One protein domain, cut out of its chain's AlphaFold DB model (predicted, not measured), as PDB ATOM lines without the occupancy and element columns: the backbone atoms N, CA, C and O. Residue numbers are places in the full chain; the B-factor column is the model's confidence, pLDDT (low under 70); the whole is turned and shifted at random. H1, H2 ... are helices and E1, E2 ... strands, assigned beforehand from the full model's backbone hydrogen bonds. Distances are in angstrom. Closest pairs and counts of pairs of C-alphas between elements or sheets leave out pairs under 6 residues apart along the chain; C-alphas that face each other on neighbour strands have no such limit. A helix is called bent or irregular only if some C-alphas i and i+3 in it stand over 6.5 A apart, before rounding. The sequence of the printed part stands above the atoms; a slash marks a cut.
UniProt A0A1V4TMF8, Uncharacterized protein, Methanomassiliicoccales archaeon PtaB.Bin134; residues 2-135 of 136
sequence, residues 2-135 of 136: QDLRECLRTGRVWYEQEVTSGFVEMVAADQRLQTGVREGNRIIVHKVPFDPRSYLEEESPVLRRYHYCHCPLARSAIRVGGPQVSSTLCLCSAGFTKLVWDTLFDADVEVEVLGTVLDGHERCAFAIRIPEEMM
ATOM      1  N   GLN A   2     230.040 217.944 169.771       90.75
ATOM      2  CA  GLN A   2     230.583 217.284 168.567       90.75
ATOM      3  C   GLN A   2     231.466 218.228 167.734       90.75
ATOM      4  O   GLN A   2     232.611 217.892 167.465       90.75
ATOM      5  N   ASP A   3     230.974 219.434 167.434       92.69
ATOM      6  CA  ASP A   3     231.723 220.450 166.676       92.69
ATOM      7  C   ASP A   3     233.050 220.841 167.355       92.69
ATOM      8  O   ASP A   3     234.102 220.797 166.729       92.69
ATOM      9  N   LEU A   4     233.036 221.099 168.668       93.00
ATOM     10  CA  LEU A   4     234.249 221.446 169.419       93.00
ATOM     11  C   LEU A   4     235.317 220.332 169.363       93.00
ATOM     12  O   LEU A   4     236.502 220.611 169.198       93.00
ATOM     13  N   ARG A   5     234.912 219.057 169.452       95.06
ATOM     14  CA  ARG A   5     235.836 217.915 169.315       95.06
ATOM     15  C   ARG A   5     236.398 217.793 167.900       95.06
ATOM     16  O   ARG A   5     237.555 217.420 167.736       95.06
ATOM     17  N   GLU A   6     235.599 218.117 166.891       96.62
ATOM     18  CA  GLU A   6     236.045 218.129 165.502       96.62
ATOM     19  C   GLU A   6     237.048 219.261 165.240       96.62
ATOM     20  O   GLU A   6     238.068 219.033 164.588       96.62
ATOM     21  N   CYS A   7     236.822 220.451 165.803       96.75
ATOM     22  CA  CYS A   7     237.793 221.548 165.786       96.75
ATOM     23  C   CYS A   7     239.139 221.120 166.390       96.75
ATOM     24  O   CYS A   7     240.169 221.283 165.740       96.75
ATOM     25  N   LEU A   8     239.126 220.467 167.560       96.75
ATOM     26  CA  LEU A   8     240.341 219.918 168.179       96.75
ATOM     27  C   LEU A   8     241.061 218.919 167.255       96.75
ATOM     28  O   LEU A   8     242.277 218.973 167.108       96.75
ATOM     29  N   ARG A   9     240.314 218.007 166.620       97.44
ATOM     30  CA  ARG A   9     240.877 216.962 165.749       97.44
ATOM     31  C   ARG A   9     241.488 217.525 164.464       97.44
ATOM     32  O   ARG A   9     242.451 216.966 163.947       97.44
ATOM     33  N   THR A  10     240.889 218.579 163.919       96.88
ATOM     34  CA  THR A  10     241.254 219.146 162.611       96.88
ATOM     35  C   THR A  10     242.180 220.355 162.705       96.88
ATOM     36  O   THR A  10     242.701 220.789 161.682       96.88
ATOM     37  N   GLY A  11     242.378 220.914 163.902       93.56
ATOM     38  CA  GLY A  11     243.082 222.184 164.095       93.56
ATOM     39  C   GLY A  11     242.289 223.403 163.606       93.56
ATOM     40  O   GLY A  11     242.848 224.490 163.484       93.56
ATOM     41  N   ARG A  12     240.994 223.243 163.301       96.00
ATOM     42  CA  ARG A  12     240.109 224.352 162.924       96.00
ATOM     43  C   ARG A  12     239.767 225.182 164.163       96.00
ATOM     44  O   ARG A  12     239.469 224.627 165.217       96.00
ATOM     45  N   VAL A  13     239.752 226.507 164.026       94.00
ATOM     46  CA  VAL A  13     239.261 227.403 165.085       94.00
ATOM     47  C   VAL A  13     237.753 227.248 165.279       94.00
ATOM     48  O   VAL A  13     236.995 227.065 164.322       94.00
ATOM     49  N   TRP A  14     237.306 227.320 166.529       93.12
ATOM     50  CA  TRP A  14     235.891 227.348 166.870       93.12
ATOM     51  C   TRP A  14     235.460 228.805 167.010       93.12
ATOM     52  O   TRP A  14     235.780 229.456 167.999       93.12
ATOM     53  N   TYR A  15     234.801 229.325 165.971       89.81
ATOM     54  CA  TYR A  15     234.618 230.762 165.758       89.81
ATOM     55  C   TYR A  15     235.968 231.496 165.746       89.81
ATOM     56  O   TYR A  15     236.681 231.443 164.749       89.81
ATOM     57  N   GLU A  16     236.331 232.131 166.857       90.38
ATOM     58  CA  GLU A  16     237.578 232.883 167.030       90.38
ATOM     59  C   GLU A  16     238.549 232.181 167.993       90.38
ATOM     60  O   GLU A  16     239.692 232.606 168.136       90.38
ATOM     61  N   GLN A  17     238.107 231.110 168.662       93.75
ATOM     62  CA  GLN A  17     238.881 230.424 169.690       93.75
ATOM     63  C   GLN A  17     239.710 229.285 169.101       93.75
ATOM     64  O   GLN A  17     239.198 228.403 168.402       93.75
ATOM     65  N   GLU A  18     240.988 229.240 169.469       94.81
ATOM     66  CA  GLU A  18     241.770 228.021 169.325       94.81
ATOM     67  C   GLU A  18     241.247 226.945 170.286       94.81
ATOM     68  O   GLU A  18     241.015 227.200 171.472       94.81
ATOM     69  N   VAL A  19     241.059 225.728 169.775       95.94
ATOM     70  CA  VAL A  19     240.542 224.613 170.569       95.94
ATOM     71  C   VAL A  19     241.683 223.732 171.055       95.94
ATOM     72  O   VAL A  19     242.320 223.031 170.273       95.94
ATOM     73  N   THR A  20     241.896 223.725 172.369       96.88
ATOM     74  CA  THR A  20     242.835 222.832 173.059       96.88
ATOM     75  C   THR A  20     242.089 221.694 173.762       96.88
ATOM     76  O   THR A  20     240.878 221.778 173.991       96.88
ATOM     77  N   SER A  21     242.796 220.625 174.143       97.06
ATOM     78  CA  SER A  21     242.211 219.547 174.956       97.06
ATOM     79  C   SER A  21     241.643 220.079 176.274       97.06
ATOM     80  O   SER A  21     240.492 219.789 176.597       97.06
ATOM     81  N   GLY A  22     242.391 220.941 176.969       97.12
ATOM     82  CA  GLY A  22     241.943 221.576 178.209       97.12
ATOM     83  C   GLY A  22     240.675 222.416 178.027       97.12
ATOM     84  O   GLY A  22     239.794 222.397 178.885       97.12
ATOM     85  N   PHE A  23     240.515 223.095 176.885       96.31
ATOM     86  CA  PHE A  23     239.276 223.820 176.595       96.31
ATOM     87  C   PHE A  23     238.086 222.874 176.368       96.31
ATOM     88  O   PHE A  23     236.995 223.114 176.888       96.31
ATOM     89  N   VAL A  24     238.291 221.764 175.650       96.38
ATOM     90  CA  VAL A  24     237.253 220.735 175.468       96.38
ATOM     91  C   VAL A  24     236.836 220.127 176.806       96.38
ATOM     92  O   VAL A  24     235.639 219.955 177.042       96.38
ATOM     93  N   GLU A  25     237.793 219.816 177.678       96.38
ATOM     94  CA  GLU A  25     237.543 219.279 179.020       96.38
ATOM     95  C   GLU A  25     236.777 220.276 179.893       96.38
ATOM     96  O   GLU A  25     235.777 219.905 180.507       96.38
ATOM     97  N   MET A  26     237.175 221.552 179.876       94.94
ATOM     98  CA  MET A  26     236.483 222.627 180.588       94.94
ATOM     99  C   MET A  26     235.006 222.715 180.185       94.94
ATOM    100  O   MET A  26     234.128 222.733 181.045       94.94
ATOM    101  N   VAL A  27     234.720 222.743 178.880       94.38
ATOM    102  CA  VAL A  27     233.341 222.823 178.376       94.38
ATOM    103  C   VAL A  27     232.564 221.532 178.655       94.38
ATOM    104  O   VAL A  27     231.371 221.580 178.949       94.38
ATOM    105  N   ALA A  28     233.217 220.370 178.593       93.94
ATOM    106  CA  ALA A  28     232.581 219.093 178.909       93.94
ATOM    107  C   ALA A  28     232.177 218.991 180.391       93.94
ATOM    108  O   ALA A  28     231.139 218.400 180.692       93.94
ATOM    109  N   ALA A  29     232.975 219.568 181.292       94.94
ATOM    110  CA  ALA A  29     232.771 219.502 182.736       94.94
ATOM    111  C   ALA A  29     231.642 220.413 183.255       94.94
ATOM    112  O   ALA A  29     231.070 220.122 184.304       94.94
ATOM    113  N   ASP A  30     231.296 221.496 182.547       94.75
ATOM    114  CA  ASP A  30     230.259 222.441 182.978       94.75
ATOM    115  C   ASP A  30     229.330 222.840 181.819       94.75
ATOM    116  O   ASP A  30     229.655 223.694 180.991       94.75
ATOM    117  N   GLN A  31     228.118 222.272 181.798       92.00
ATOM    118  CA  GLN A  31     227.099 222.552 180.774       92.00
ATOM    119  C   GLN A  31     226.634 224.021 180.747       92.00
ATOM    120  O   GLN A  31     226.060 224.474 179.750       92.00
ATOM    121  N   ARG A  32     226.924 224.808 181.796       95.69
ATOM    122  CA  ARG A  32     226.644 226.250 181.805       95.69
ATOM    123  C   ARG A  32     227.501 227.013 180.791       95.69
ATOM    124  O   ARG A  32     227.075 228.079 180.367       95.69
ATOM    125  N   LEU A  33     228.662 226.493 180.373       91.25
ATOM    126  CA  LEU A  33     229.636 227.191 179.513       91.25
ATOM    127  C   LEU A  33     229.240 227.329 178.032       91.25
ATOM    128  O   LEU A  33     230.015 227.862 177.242       91.25
ATOM    129  N   GLN A  34     228.075 226.836 177.614       71.44
ATOM    130  CA  GLN A  34     227.651 226.863 176.207       71.44
ATOM    131  C   GLN A  34     226.155 227.075 176.077       71.44
ATOM    132  O   GLN A  34     225.703 228.058 175.498       71.44
ATOM    133  N   THR A  35     225.394 226.130 176.615       79.81
ATOM    134  CA  THR A  35     223.946 226.097 176.451       79.81
ATOM    135  C   THR A  35     223.280 226.771 177.634       79.81
ATOM    136  O   THR A  35     222.372 227.558 177.435       79.81
ATOM    137  N   GLY A  36     223.781 226.546 178.850       93.88
ATOM    138  CA  GLY A  36     223.137 226.999 180.077       93.88
ATOM    139  C   GLY A  36     222.408 225.859 180.783       93.88
ATOM    140  O   GLY A  36     222.074 224.845 180.172       93.88
ATOM    141  N   VAL A  37     222.184 226.012 182.086       96.88
ATOM    142  CA  VAL A  37     221.484 225.022 182.921       96.88
ATOM    143  C   VAL A  37     220.279 225.678 183.579       96.88
ATOM    144  O   VAL A  37     220.396 226.772 184.126       96.88
ATOM    145  N   ARG A  38     219.118 225.014 183.532       95.75
ATOM    146  CA  ARG A  38     217.914 225.474 184.234       95.75
ATOM    147  C   ARG A  38     218.084 225.284 185.741       95.75
ATOM    148  O   ARG A  38     218.263 224.165 186.211       95.75
ATOM    149  N   GLU A  39     217.941 226.372 186.480       96.50
ATOM    150  CA  GLU A  39     217.884 226.421 187.937       96.50
ATOM    151  C   GLU A  39     216.575 227.123 188.338       96.50
ATOM    152  O   GLU A  39     216.449 228.347 188.294       96.50
ATOM    153  N   GLY A  40     215.547 226.331 188.663       95.62
ATOM    154  CA  GLY A  40     214.208 226.843 188.968       95.62
ATOM    155  C   GLY A  40     213.565 227.558 187.775       95.62
ATOM    156  O   GLY A  40     213.262 226.933 186.752       95.62
ATOM    157  N   ASN A  41     213.344 228.866 187.925       96.44
ATOM    158  CA  ASN A  41     212.786 229.758 186.905       96.44
ATOM    159  C   ASN A  41     213.851 230.525 186.105       96.44
ATOM    160  O   ASN A  41     213.528 231.492 185.415       96.44
ATOM    161  N   ARG A  42     215.123 230.136 186.228       97.56
ATOM    162  CA  ARG A  42     216.247 230.794 185.563       97.56
ATOM    163  C   ARG A  42     217.055 229.796 184.753       97.56
ATOM    164  O   ARG A  42     217.088 228.610 185.069       97.56
ATOM    165  N   ILE A  43     217.749 230.287 183.739       97.69
ATOM    166  CA  ILE A  43     218.788 229.558 183.018       97.69
ATOM    167  C   ILE A  43     220.112 230.248 183.306       97.69
ATOM    168  O   ILE A  43     220.275 231.432 183.013       97.69
ATOM    169  N   ILE A  44     221.046 229.510 183.900       98.25
ATOM    170  CA  ILE A  44     222.368 230.014 184.260       98.25
ATOM    171  C   ILE A  44     223.342 229.713 183.134       98.25
ATOM    172  O   ILE A  44     223.551 228.551 182.777       98.25
ATOM    173  N   VAL A  45     223.957 230.762 182.598       97.94
ATOM    174  CA  VAL A  45     224.941 230.681 181.519       97.94
ATOM    175  C   VAL A  45     226.266 231.254 181.999       97.94
ATOM    176  O   VAL A  45     226.335 232.375 182.499       97.94
ATOM    177  N   HIS A  46     227.337 230.498 181.802       97.12
ATOM    178  CA  HIS A  46     228.708 230.974 181.926       97.12
ATOM    179  C   HIS A  46     229.281 231.200 180.532       97.12
ATOM    180  O   HIS A  46     229.012 230.442 179.603       97.12
ATOM    181  N   LYS A  47     230.099 232.236 180.368       95.69
ATOM    182  CA  LYS A  47     230.848 232.402 179.115       95.69
ATOM    183  C   LYS A  47     232.074 231.502 179.106       95.69
ATOM    184  O   LYS A  47     232.661 231.218 180.140       95.69
ATOM    185  N   VAL A  48     232.495 231.095 177.921       95.75
ATOM    186  CA  VAL A  48     233.864 230.614 177.736       95.75
ATOM    187  C   VAL A  48     234.839 231.793 177.732       95.75
ATOM    188  O   VAL A  48     234.420 232.910 177.402       95.75
ATOM    189  N   PRO A  49     236.124 231.576 178.050       96.12
ATOM    190  CA  PRO A  49     237.150 232.590 177.845       96.12
ATOM    191  C   PRO A  49     237.226 233.027 176.375       96.12
ATOM    192  O   PRO A  49     236.961 232.229 175.476       96.12
ATOM    193  N   PHE A  50     237.589 234.287 176.124       95.75
ATOM    194  CA  PHE A  50     237.860 234.781 174.770       95.75
ATOM    195  C   PHE A  50     239.054 234.068 174.132       95.75
ATOM    196  O   PHE A  50     238.994 233.705 172.963       95.75
ATOM    197  N   ASP A  51     240.105 233.841 174.919       96.56
ATOM    198  CA  ASP A  51     241.297 233.087 174.545       96.56
ATOM    199  C   ASP A  51     241.495 231.937 175.549       96.56
ATOM    200  O   ASP A  51     242.147 232.119 176.583       96.56
ATOM    201  N   PRO A  52     240.878 230.763 175.306       96.19
ATOM    202  CA  PRO A  52     240.929 229.639 176.233       96.19
ATOM    203  C   PRO A  52     242.335 229.102 176.491       96.19
ATOM    204  O   PRO A  52     242.600 228.671 177.610       96.19
ATOM    205  N   ARG A  53     243.228 229.130 175.491       96.44
ATOM    206  CA  ARG A  53     244.619 228.682 175.641       96.44
ATOM    207  C   ARG A  53     245.331 229.554 176.667       96.44
ATOM    208  O   ARG A  53     245.735 229.050 177.711       96.44
ATOM    209  N   SER A  54     245.404 230.859 176.409       97.12
ATOM    210  CA  SER A  54     246.109 231.775 177.306       97.12
ATOM    211  C   SER A  54     245.430 231.858 178.673       97.12
ATOM    212  O   SER A  54     246.102 231.936 179.690       97.12
ATOM    213  N   TYR A  55     244.096 231.778 178.737       97.12
ATOM    214  CA  TYR A  55     243.370 231.739 180.012       97.12
ATOM    215  C   TYR A  55     243.757 230.536 180.890       97.12
ATOM    216  O   TYR A  55     243.814 230.670 182.110       97.12
ATOM    217  N   LEU A  56     243.969 229.365 180.283       96.75
ATOM    218  CA  LEU A  56     244.312 228.130 180.991       96.75
ATOM    219  C   LEU A  56     245.781 228.079 181.430       96.75
ATOM    220  O   LEU A  56     246.082 227.449 182.439       96.75
ATOM    221  N   GLU A  57     246.672 228.714 180.669       96.81
ATOM    222  CA  GLU A  57     248.120 228.728 180.916       96.81
ATOM    223  C   GLU A  57     248.560 229.888 181.837       96.81
ATOM    224  O   GLU A  57     249.689 229.898 182.319       96.81
ATOM    225  N   GLU A  58     247.683 230.863 182.097       97.44
ATOM    226  CA  GLU A  58     248.010 232.086 182.837       97.44
ATOM    227  C   GLU A  58     247.860 231.947 184.362       97.44
ATOM    228  O   GLU A  58     246.797 231.603 184.885       97.44
ATOM    229  N   GLU A  59     248.910 232.334 185.092       96.50
ATOM    230  CA  GLU A  59     248.951 232.322 186.559       96.50
ATOM    231  C   GLU A  59     248.462 233.641 187.174       96.50
ATOM    232  O   GLU A  59     247.862 233.653 188.253       96.50
ATOM    233  N   SER A  60     248.689 234.774 186.500       95.81
ATOM    234  CA  SER A  60     248.280 236.092 186.979       95.81
ATOM    235  C   SER A  60     246.755 236.225 186.962       95.81
ATOM    236  O   SER A  60     246.152 236.242 185.886       95.81
ATOM    237  N   PRO A  61     246.086 236.445 188.113       93.94
ATOM    238  CA  PRO A  61     244.630 236.592 188.143       93.94
ATOM    239  C   PRO A  61     244.120 237.753 187.277       93.94
ATOM    240  O   PRO A  61     243.008 237.702 186.753       93.94
ATOM    241  N   VAL A  62     244.928 238.804 187.115       93.75
ATOM    242  CA  VAL A  62     244.593 239.968 186.283       93.75
ATOM    243  C   VAL A  62     244.648 239.609 184.800       93.75
ATOM    244  O   VAL A  62     243.703 239.900 184.066       93.75
ATOM    245  N   LEU A  63     245.727 238.958 184.356       95.56
ATOM    246  CA  LEU A  63     245.873 238.566 182.953       95.56
ATOM    247  C   LEU A  63     244.915 237.429 182.589       95.56
ATOM    248  O   LEU A  63     244.339 237.436 181.505       95.56
ATOM    249  N   ARG A  64     244.609 236.534 183.529       96.50
ATOM    250  CA  ARG A  64     243.593 235.502 183.325       96.50
ATOM    251  C   ARG A  64     242.225 236.128 183.027       96.50
ATOM    252  O   ARG A  64     241.567 235.755 182.059       96.50
ATOM    253  N   ARG A  65     241.826 237.178 183.757       95.50
ATOM    254  CA  ARG A  65     240.614 237.965 183.441       95.50
ATOM    255  C   ARG A  65     240.706 238.716 182.108       95.50
ATOM    256  O   ARG A  65     239.700 238.828 181.405       95.50
ATOM    257  N   TYR A  66     241.891 239.198 181.737       95.44
ATOM    258  CA  TYR A  66     242.136 239.803 180.425       95.44
ATOM    259  C   TYR A  66     241.886 238.805 179.280       95.44
ATOM    260  O   TYR A  66     241.149 239.137 178.352       95.44
ATOM    261  N   HIS A  67     242.421 237.582 179.374       96.50
ATOM    262  CA  HIS A  67     242.214 236.508 178.391       96.50
ATOM    263  C   HIS A  67     240.775 235.977 178.382       96.50
ATOM    264  O   HIS A  67     240.307 235.445 177.376       96.50
ATOM    265  N   TYR A  68     240.037 236.165 179.476       96.69
ATOM    266  CA  TYR A  68     238.624 235.814 179.540       96.69
ATOM    267  C   TYR A  68     237.723 236.825 178.812       96.69
ATOM    268  O   TYR A  68     236.757 236.434 178.156       96.69
ATOM    269  N   CYS A  69     237.994 238.127 178.941       95.94
ATOM    270  CA  CYS A  69     237.085 239.173 178.479       95.94
ATOM    271  C   CYS A  69     237.003 239.256 176.941       95.94
ATOM    272  O   CYS A  69     237.978 239.577 176.260       95.94
ATOM    273  N   HIS A  70     235.795 239.048 176.407       95.25
ATOM    274  CA  HIS A  70     235.490 239.143 174.970       95.25
ATOM    275  C   HIS A  70     235.419 240.578 174.449       95.25
ATOM    276  O   HIS A  70     235.533 240.800 173.251       95.25
ATOM    277  N   CYS A  71     235.219 241.571 175.320       94.31
ATOM    278  CA  CYS A  71     235.074 242.955 174.882       94.31
ATOM    279  C   CYS A  71     236.458 243.583 174.637       94.31
ATOM    280  O   CYS A  71     237.176 243.846 175.610       94.31
ATOM    281  N   PRO A  72     236.840 243.900 173.384       89.19
ATOM    282  CA  PRO A  72     238.137 244.514 173.105       89.19
ATOM    283  C   PRO A  72     238.263 245.908 173.734       89.19
ATOM    284  O   PRO A  72     239.360 246.294 174.134       89.19
ATOM    285  N   LEU A  73     237.141 246.626 173.882       85.81
ATOM    286  CA  LEU A  73     237.088 247.945 174.519       85.81
ATOM    287  C   LEU A  73     237.372 247.871 176.024       85.81
ATOM    288  O   LEU A  73     238.037 248.746 176.565       85.81
ATOM    289  N   ALA A  74     236.869 246.833 176.697       90.00
ATOM    290  CA  ALA A  74     236.915 246.741 178.152       90.00
ATOM    291  C   ALA A  74     238.114 245.938 178.670       90.00
ATOM    292  O   ALA A  74     238.638 246.233 179.743       90.00
ATOM    293  N   ARG A  75     238.579 244.922 177.928       90.12
ATOM    294  CA  ARG A  75     239.647 244.034 178.414       90.12
ATOM    295  C   ARG A  75     240.972 244.760 178.616       90.12
ATOM    296  O   ARG A  75     241.698 244.430 179.543       90.12
ATOM    297  N   SER A  76     241.285 245.767 177.798       86.56
ATOM    298  CA  SER A  76     242.502 246.568 177.972       86.56
ATOM    299  C   SER A  76     242.531 247.230 179.350       86.56
ATOM    300  O   SER A  76     243.551 247.136 180.029       86.56
ATOM    301  N   ALA A  77     241.401 247.777 179.816       85.88
ATOM    302  CA  ALA A  77     241.276 248.411 181.128       85.88
ATOM    303  C   ALA A  77     241.592 247.458 182.296       85.88
ATOM    304  O   ALA A  77     242.175 247.898 183.285       85.88
ATOM    305  N   ILE A  78     241.309 246.154 182.150       87.88
ATOM    306  CA  ILE A  78     241.683 245.121 183.135       87.88
ATOM    307  C   ILE A  78     243.205 245.078 183.325       87.88
ATOM    308  O   ILE A  78     243.683 244.958 184.450       87.88
ATOM    309  N   ARG A  79     243.976 245.190 182.234       83.56
ATOM    310  CA  ARG A  79     245.442 245.069 182.255       83.56
ATOM    311  C   ARG A  79     246.138 246.328 182.768       83.56
ATOM    312  O   ARG A  79     247.139 246.210 183.464       83.56
ATOM    313  N   VAL A  80     245.660 247.515 182.391       76.25
ATOM    314  CA  VAL A  80     246.376 248.775 182.685       76.25
ATOM    315  C   VAL A  80     246.093 249.318 184.088       76.25
ATOM    316  O   VAL A  80     246.728 250.288 184.488       76.25
ATOM    317  N   GLY A  81     245.122 248.751 184.819       66.06
ATOM    318  CA  GLY A  81     244.640 249.343 186.075       66.06
ATOM    319  C   GLY A  81     244.117 250.776 185.888       66.06
ATOM    320  O   GLY A  81     244.183 251.578 186.814       66.06
ATOM    321  N   GLY A  82     243.681 251.107 184.664       60.56
ATOM    322  CA  GLY A  82     243.229 252.439 184.256       60.56
ATOM    323  C   GLY A  82     241.849 252.801 184.821       60.56
ATOM    324  O   GLY A  82     241.375 252.133 185.742       60.56
ATOM    325  N   PRO A  83     241.173 253.841 184.286       61.28
ATOM    326  CA  PRO A  83     239.842 254.203 184.758       61.28
ATOM    327  C   PRO A  83     238.925 252.980 184.717       61.28
ATOM    328  O   PRO A  83     238.874 252.274 183.708       61.28
ATOM    329  N   GLN A  84     238.235 252.716 185.828       75.31
ATOM    330  CA  GLN A  84     237.388 251.536 185.929       75.31
ATOM    331  C   GLN A  84     236.258 251.622 184.904       75.31
ATOM    332  O   GLN A  84     235.396 252.499 184.968       75.31
ATOM    333  N   VAL A  85     236.273 250.697 183.944       88.06
ATOM    334  CA  VAL A  85     235.136 250.473 183.057       88.06
ATOM    335  C   VAL A  85     234.033 249.865 183.906       88.06
ATOM    336  O   VAL A  85     234.201 248.777 184.453       88.06
ATOM    337  N   SER A  86     232.913 250.576 184.019       91.44
ATOM    338  CA  SER A  86     231.755 250.093 184.765       91.44
ATOM    339  C   SER A  86     231.286 248.739 184.226       91.44
ATOM    340  O   SER A  86     231.126 248.562 183.013       91.44
ATOM    341  N   SER A  87     230.993 247.802 185.129       91.38
ATOM    342  CA  SER A  87     230.409 246.507 184.785       91.38
ATOM    343  C   SER A  87     229.025 246.596 184.154       91.38
ATOM    344  O   SER A  87     228.612 245.643 183.497       91.38
ATOM    345  N   THR A  88     228.353 247.750 184.214       94.38
ATOM    346  CA  THR A  88     227.145 248.028 183.423       94.38
ATOM    347  C   THR A  88     227.382 247.799 181.926       94.38
ATOM    348  O   THR A  88     226.473 247.363 181.221       94.38
ATOM    349  N   LEU A  89     228.611 247.985 181.425       95.19
ATOM    350  CA  LEU A  89     228.957 247.654 180.038       95.19
ATOM    351  C   LEU A  89     228.721 246.166 179.709       95.19
ATOM    352  O   LEU A  89     228.411 245.823 178.568       95.19
ATOM    353  N   CYS A  90     228.811 245.268 180.696       96.56
ATOM    354  CA  CYS A  90     228.560 243.840 180.508       96.56
ATOM    355  C   CYS A  90     227.093 243.503 180.212       96.56
ATOM    356  O   CYS A  90     226.841 242.386 179.758       96.56
ATOM    357  N   LEU A  91     226.154 244.452 180.341       97.00
ATOM    358  CA  LEU A  91     224.797 244.306 179.802       97.00
ATOM    359  C   LEU A  91     224.807 244.050 178.285       97.00
ATOM    360  O   LEU A  91     223.945 243.337 177.784       97.00
ATOM    361  N   CYS A  92     225.824 244.529 177.558       96.69
ATOM    362  CA  CYS A  92     226.021 244.188 176.145       96.69
ATOM    363  C   CYS A  92     226.228 242.675 175.945       96.69
ATOM    364  O   CYS A  92     225.566 242.050 175.117       96.69
ATOM    365  N   SER A  93     227.098 242.057 176.752       96.25
ATOM    366  CA  SER A  93     227.299 240.603 176.721       96.25
ATOM    367  C   SER A  93     226.082 239.843 177.248       96.25
ATOM    368  O   SER A  93     225.833 238.725 176.795       96.25
ATOM    369  N   ALA A  94     225.337 240.417 178.197       97.00
ATOM    370  CA  ALA A  94     224.089 239.838 178.684       97.00
ATOM    371  C   ALA A  94     223.058 239.764 177.549       97.00
ATOM    372  O   ALA A  94     222.541 238.684 177.287       97.00
ATOM    373  N   GLY A  95     222.881 240.861 176.800       96.88
ATOM    374  CA  GLY A  95     222.052 240.942 175.592       96.88
ATOM    375  C   GLY A  95     222.419 239.891 174.544       96.88
ATOM    376  O   GLY A  95     221.564 239.135 174.095       96.88
ATOM    377  N   PHE A  96     223.710 239.759 174.220       95.69
ATOM    378  CA  PHE A  96     224.174 238.701 173.313       95.69
ATOM    379  C   PHE A  96     223.826 237.296 173.829       95.69
ATOM    380  O   PHE A  96     223.464 236.415 173.056       95.69
ATOM    381  N   THR A  97     223.943 237.076 175.140       95.81
ATOM    382  CA  THR A  97     223.710 235.761 175.752       95.81
ATOM    383  C   THR A  97     222.224 235.396 175.787       95.81
ATOM    384  O   THR A  97     221.895 234.225 175.598       95.81
ATOM    385  N   LYS A  98     221.319 236.369 175.978       95.38
ATOM    386  CA  LYS A  98     219.867 236.119 175.963       95.38
ATOM    387  C   LYS A  98     219.266 235.935 174.572       95.38
ATOM    388  O   LYS A  98     218.235 235.290 174.481       95.38
ATOM    389  N   LEU A  99     219.929 236.376 173.500       96.00
ATOM    390  CA  LEU A  99     219.378 236.349 172.135       96.00
ATOM    391  C   LEU A  99     218.830 234.978 171.693       96.00
ATOM    392  O   LEU A  99     217.766 234.883 171.078       96.00
ATOM    393  N   VAL A 100     219.551 233.894 172.001       94.12
ATOM    394  CA  VAL A 100     219.087 232.537 171.663       94.12
ATOM    395  C   VAL A 100     217.815 232.177 172.430       94.12
ATOM    396  O   VAL A 100     216.932 231.523 171.889       94.12
ATOM    397  N   TRP A 101     217.695 232.645 173.667       95.62
ATOM    398  CA  TRP A 101     216.543 232.401 174.521       95.62
ATOM    399  C   TRP A 101     215.356 233.270 174.142       95.62
ATOM    400  O   TRP A 101     214.244 232.755 174.150       95.62
ATOM    401  N   ASP A 102     215.593 234.512 173.711       96.69
ATOM    402  CA  ASP A 102     214.536 235.343 173.130       96.69
ATOM    403  C   ASP A 102     213.875 234.623 171.955       96.69
ATOM    404  O   ASP A 102     212.656 234.538 171.850       96.69
ATOM    405  N   THR A 103     214.709 234.025 171.102       96.50
ATOM    406  CA  THR A 103     214.257 233.272 169.930       96.50
ATOM    407  C   THR A 103     213.525 231.988 170.322       96.50
ATOM    408  O   THR A 103     212.505 231.654 169.729       96.50
ATOM    409  N   LEU A 104     214.045 231.238 171.300       95.31
ATOM    410  CA  LEU A 104     213.459 229.959 171.713       95.31
ATOM    411  C   LEU A 104     212.133 230.122 172.462       95.31
ATOM    412  O   LEU A 104     211.278 229.246 172.358       95.31
ATOM    413  N   PHE A 105     211.977 231.205 173.224       95.50
ATOM    414  CA  PHE A 105     210.751 231.498 173.962       95.50
ATOM    415  C   PHE A 105     209.772 232.393 173.201       95.50
ATOM    416  O   PHE A 105     208.651 232.555 173.670       95.50
ATOM    417  N   ASP A 106     210.178 232.945 172.053       96.38
ATOM    418  CA  ASP A 106     209.411 233.941 171.292       96.38
ATOM    419  C   ASP A 106     208.987 235.137 172.170       96.38
ATOM    420  O   ASP A 106     207.854 235.613 172.136       96.38
ATOM    421  N   ALA A 107     209.909 235.589 173.026       95.69
ATOM    422  CA  ALA A 107     209.666 236.613 174.037       95.69
ATOM    423  C   ALA A 107     210.945 237.397 174.350       95.69
ATOM    424  O   ALA A 107     212.034 236.841 174.316       95.69
ATOM    425  N   ASP A 108     210.822 238.674 174.713       96.44
ATOM    426  CA  ASP A 108     211.952 239.483 175.190       96.44
ATOM    427  C   ASP A 108     212.285 239.113 176.647       96.44
ATOM    428  O   ASP A 108     211.718 239.670 177.587       96.44
ATOM    429  N   VAL A 109     213.164 238.127 176.863       97.06
ATOM    430  CA  VAL A 109     213.392 237.570 178.207       97.06
ATOM    431  C   VAL A 109     214.314 238.435 179.059       97.06
ATOM    432  O   VAL A 109     215.321 238.968 178.597       97.06
ATOM    433  N   GLU A 110     214.032 238.561 180.351       97.56
ATOM    434  CA  GLU A 110     214.923 239.298 181.250       97.56
ATOM    435  C   GLU A 110     216.268 238.573 181.426       97.56
ATOM    436  O   GLU A 110     216.319 237.347 181.567       97.56
ATOM    437  N   VAL A 111     217.362 239.342 181.482       97.75
ATOM    438  CA  VAL A 111     218.704 238.829 181.785       97.75
ATOM    439  C   VAL A 111     219.371 239.641 182.892       97.75
ATOM    440  O   VAL A 111     219.403 240.868 182.859       97.75
ATOM    441  N   GLU A 112     219.940 238.936 183.863       98.06
ATOM    442  CA  GLU A 112     220.689 239.483 184.990       98.06
ATOM    443  C   GLU A 112     222.176 239.124 184.848       98.06
ATOM    444  O   GLU A 112     222.528 237.987 184.523       98.06
ATOM    445  N   VAL A 113     223.065 240.087 185.106       98.06
ATOM    446  CA  VAL A 113     224.511 239.841 185.204       98.06
ATOM    447  C   VAL A 113     224.823 239.392 186.627       98.06
ATOM    448  O   VAL A 113     224.798 240.201 187.545       98.06
ATOM    449  N   LEU A 114     225.129 238.106 186.810       97.81
ATOM    450  CA  LEU A 114     225.446 237.545 188.129       97.81
ATOM    451  C   LEU A 114     226.897 237.797 188.548       97.81
ATOM    452  O   LEU A 114     227.212 237.837 189.732       97.81
ATOM    453  N   GLY A 115     227.794 237.916 187.572       96.94
ATOM    454  CA  GLY A 115     229.208 238.158 187.812       96.94
ATOM    455  C   GLY A 115     229.934 238.481 186.518       96.94
ATOM    456  O   GLY A 115     229.553 238.018 185.441       96.94
ATOM    457  N   THR A 116     230.984 239.289 186.618       96.44
ATOM    458  CA  THR A 116     231.815 239.681 185.479       96.44
ATOM    459  C   THR A 116     233.270 239.867 185.875       96.44
ATOM    460  O   THR A 116     233.587 240.331 186.973       96.44
ATOM    461  N   VAL A 117     234.161 239.544 184.938       95.31
ATOM    462  CA  VAL A 117     235.605 239.740 185.086       95.31
ATOM    463  C   VAL A 117     236.009 241.216 185.196       95.31
ATOM    464  O   VAL A 117     237.096 241.502 185.695       95.31
ATOM    465  N   LEU A 118     235.142 242.156 184.790       93.19
ATOM    466  CA  LEU A 118     235.364 243.588 185.043       93.19
ATOM    467  C   LEU A 118     235.310 243.932 186.535       93.19
ATOM    468  O   LEU A 118     236.106 244.747 186.988       93.19
ATOM    469  N   ASP A 119     234.475 243.232 187.305       92.38
ATOM    470  CA  ASP A 119     234.355 243.401 188.760       92.38
ATOM    471  C   ASP A 119     235.278 242.446 189.536       92.38
ATOM    472  O   ASP A 119     235.108 242.218 190.729       92.38
ATOM    473  N   GLY A 120     236.256 241.838 188.859       92.12
ATOM    474  CA  GLY A 120     237.236 240.958 189.494       92.12
ATOM    475  C   GLY A 120     236.815 239.495 189.641       92.12
ATOM    476  O   GLY A 120     237.627 238.701 190.116       92.12
ATOM    477  N   HIS A 121     235.619 239.103 189.186       95.50
ATOM    478  CA  HIS A 121     235.214 237.693 189.171       95.50
ATOM    479  C   HIS A 121     236.126 236.866 188.260       95.50
ATOM    480  O   HIS A 121     236.709 237.373 187.304       95.50
ATOM    481  N   GLU A 122     236.218 235.564 188.516       92.56
ATOM    482  CA  GLU A 122     237.013 234.659 187.676       92.56
ATOM    483  C   GLU A 122     236.362 234.379 186.317       92.56
ATOM    484  O   GLU A 122     237.044 234.015 185.362       92.56
ATOM    485  N   ARG A 123     235.038 234.548 186.234       94.56
ATOM    486  CA  ARG A 123     234.228 234.265 185.050       94.56
ATOM    487  C   ARG A 123     233.037 235.211 184.955       94.56
ATOM    488  O   ARG A 123     232.594 235.765 185.959       94.56
ATOM    489  N   CYS A 124     232.497 235.348 183.750       97.25
ATOM    490  CA  CYS A 124     231.223 236.023 183.515       97.25
ATOM    491  C   CYS A 124     230.063 235.027 183.571       97.25
ATOM    492  O   CYS A 124     230.112 233.990 182.899       97.25
ATOM    493  N   ALA A 125     229.026 235.378 184.329       97.75
ATOM    494  CA  ALA A 125     227.833 234.574 184.545       97.75
ATOM    495  C   ALA A 125     226.566 235.415 184.354       97.75
ATOM    496  O   ALA A 125     226.507 236.570 184.783       97.75
ATOM    497  N   PHE A 126     225.552 234.816 183.738       98.12
ATOM    498  CA  PHE A 126     224.268 235.444 183.449       98.12
ATOM    499  C   PHE A 126     223.123 234.533 183.883       98.12
ATOM    500  O   PHE A 126     223.213 233.314 183.724       98.12
ATOM    501  N   ALA A 127     222.050 235.126 184.399       98.38
ATOM    502  CA  ALA A 127     220.790 234.439 184.653       98.38
ATOM    503  C   ALA A 127     219.724 234.966 183.702       98.38
ATOM    504  O   ALA A 127     219.475 236.164 183.652       98.38
ATOM    505  N   ILE A 128     219.085 234.064 182.972       97.94
ATOM    506  CA  ILE A 128     218.017 234.384 182.028       97.94
ATOM    507  C   ILE A 128     216.707 233.912 182.637       97.94
ATOM    508  O   ILE A 128     216.608 232.750 183.035       97.94
ATOM    509  N   ARG A 129     215.717 234.796 182.753       97.88
ATOM    510  CA  ARG A 129     214.416 234.447 183.327       97.88
ATOM    511  C   ARG A 129     213.597 233.656 182.309       97.88
ATOM    512  O   ARG A 129     213.426 234.088 181.175       97.88
ATOM    513  N   ILE A 130     213.080 232.507 182.732       97.31
ATOM    514  CA  ILE A 130     212.128 231.723 181.941       97.31
ATOM    515  C   ILE A 130     210.749 232.391 182.076       97.31
ATOM    516  O   ILE A 130     210.341 232.641 183.215       97.31
ATOM    517  N   PRO A 131     210.030 232.672 180.972       96.12
ATOM    518  CA  PRO A 131     208.659 233.181 181.033       96.12
ATOM    519  C   PRO A 131     207.740 232.245 181.826       96.12
ATOM    520  O   PRO A 131     207.838 231.022 181.699       96.12
ATOM    521  N   GLU A 132     206.854 232.801 182.655       93.62
ATOM    522  CA  GLU A 132     206.015 232.025 183.582       93.62
ATOM    523  C   GLU A 132     205.108 231.032 182.843       93.62
ATOM    524  O   GLU A 132     204.944 229.888 183.263       93.62
ATOM    525  N   GLU A 133     204.595 231.426 181.683       92.06
ATOM    526  CA  GLU A 133     203.781 230.609 180.786       92.06
ATOM    527  C   GLU A 133     204.521 229.378 180.224       92.06
ATOM    528  O   GLU A 133     203.887 228.394 179.830       92.06
ATOM    529  N   MET A 134     205.860 229.408 180.226       89.50
ATOM    530  CA  MET A 134     206.739 228.315 179.795       89.50
ATOM    531  C   MET A 134     207.251 227.471 180.971       89.50
ATOM    532  O   MET A 134     207.919 226.453 180.767       89.50
ATOM    533  N   MET A 135     206.924 227.850 182.209       86.25
ATOM    534  CA  MET A 135     207.258 227.091 183.409       86.25
ATOM    535  C   MET A 135     206.221 225.993 183.665       86.25
ATOM    536  O   MET A 135     205.341 226.124 184.513       86.25
TER     537      MET A 135
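What this domain is: This is residues 2 to 135 of the 136 residues of an uncharacterized protein of Methanomassiliicoccales archaeon PtaB.Bin134 (UniProt A0A1V4TMF8). A strongly twisted four-stranded sheet has one long kinked helix, H6, packed slantwise over one face and no named helix on the other, and a curved string of five short helices, H1 to H5, each touching the next, lies beyond one end of its strands. The 134 printed residues hold six named helices and four strands, in the order H1 H2 E1 E2 H3 H4 H5 H6 E3 E4; the sheet runs E1 E2 E4 E3, all antiparallel, and the class is mixed, helices and strands. The whole is compact, with a radius of gyration of the C-alphas of 15.6 A, yet flat, with spans of 45 by 42 by 21 A.

How they stand to each other: H1, residues 2 to 10, and H2, residues 21 to 29, touch at a shallow tilt of 9 degrees, opposite ways, a helical hairpin whose closest C-alphas, of Leu 4 and Val 24, are 6.8 A apart. E1, residues 37 to 39, and E2, residues 42 to 46, form a hairpin, with N 39 and O 42 at 2.8 A. H3, residues 52 to 57, touches H2 about perpendicular, at 73 degrees, closest at the C-alphas of Phe 23 and Pro 52, 6.1 A. H4, residues 61 to 68, touches H3 at a shallow tilt of 21 degrees, opposite ways; the closest C-alphas, of Tyr 55 and Arg 64, are 5.0 A apart. H5, residues 72 to 80, touches H4 at a shallow tilt of 13 degrees, opposite ways, closest at the C-alphas of Tyr 66 and Arg 75, 5.3 A. H6, residues 87 to 105, is on the sheet at a height over the sheet of 8.3 A, over E4, residues 125 to 129, and E3, residues 111 to 115, at 43 degrees to E3 on the local plane. The C-alphas of Ala 94 and Val 111, the closest of H6 and E3, are 6.3 A apart. E3 and E4 form a hairpin, with N 112 and O 127 at 2.8 A; between E2 and E4, N 43 and O 128 are at 2.8 A. Every O i to N i+4 pair is within hydrogen-bond range in H1, H2, H3 and H4, against 10 of 15 in H6 and 1 of 5 in H5, where 3 of 6 O i to N i+3 pairs are.

Where its parts are: H1 begins at C-alpha 2, (230.583, 217.284, 168.567), and is 12.4 A long. H5 is 13.3 A long and only just irregular, with C-alphas 73 and 76 at 6.6 A. H6 is 27.0 A long, with a kink of 41 degrees near residue 99, and only just irregular, with C-alphas 97 and 100 at 7.0 A. E4, 13.5 A long, ends at C-alpha 129, (214.416, 234.447, 183.327).

The domain as a whole: The two C-alphas farthest apart, of Val 80 and Glu 133, are 46.3 A apart. The printed part has no cut, and no link is long. The mean pLDDT of the printed part is 93.6, with residues 81 to 83 under 70.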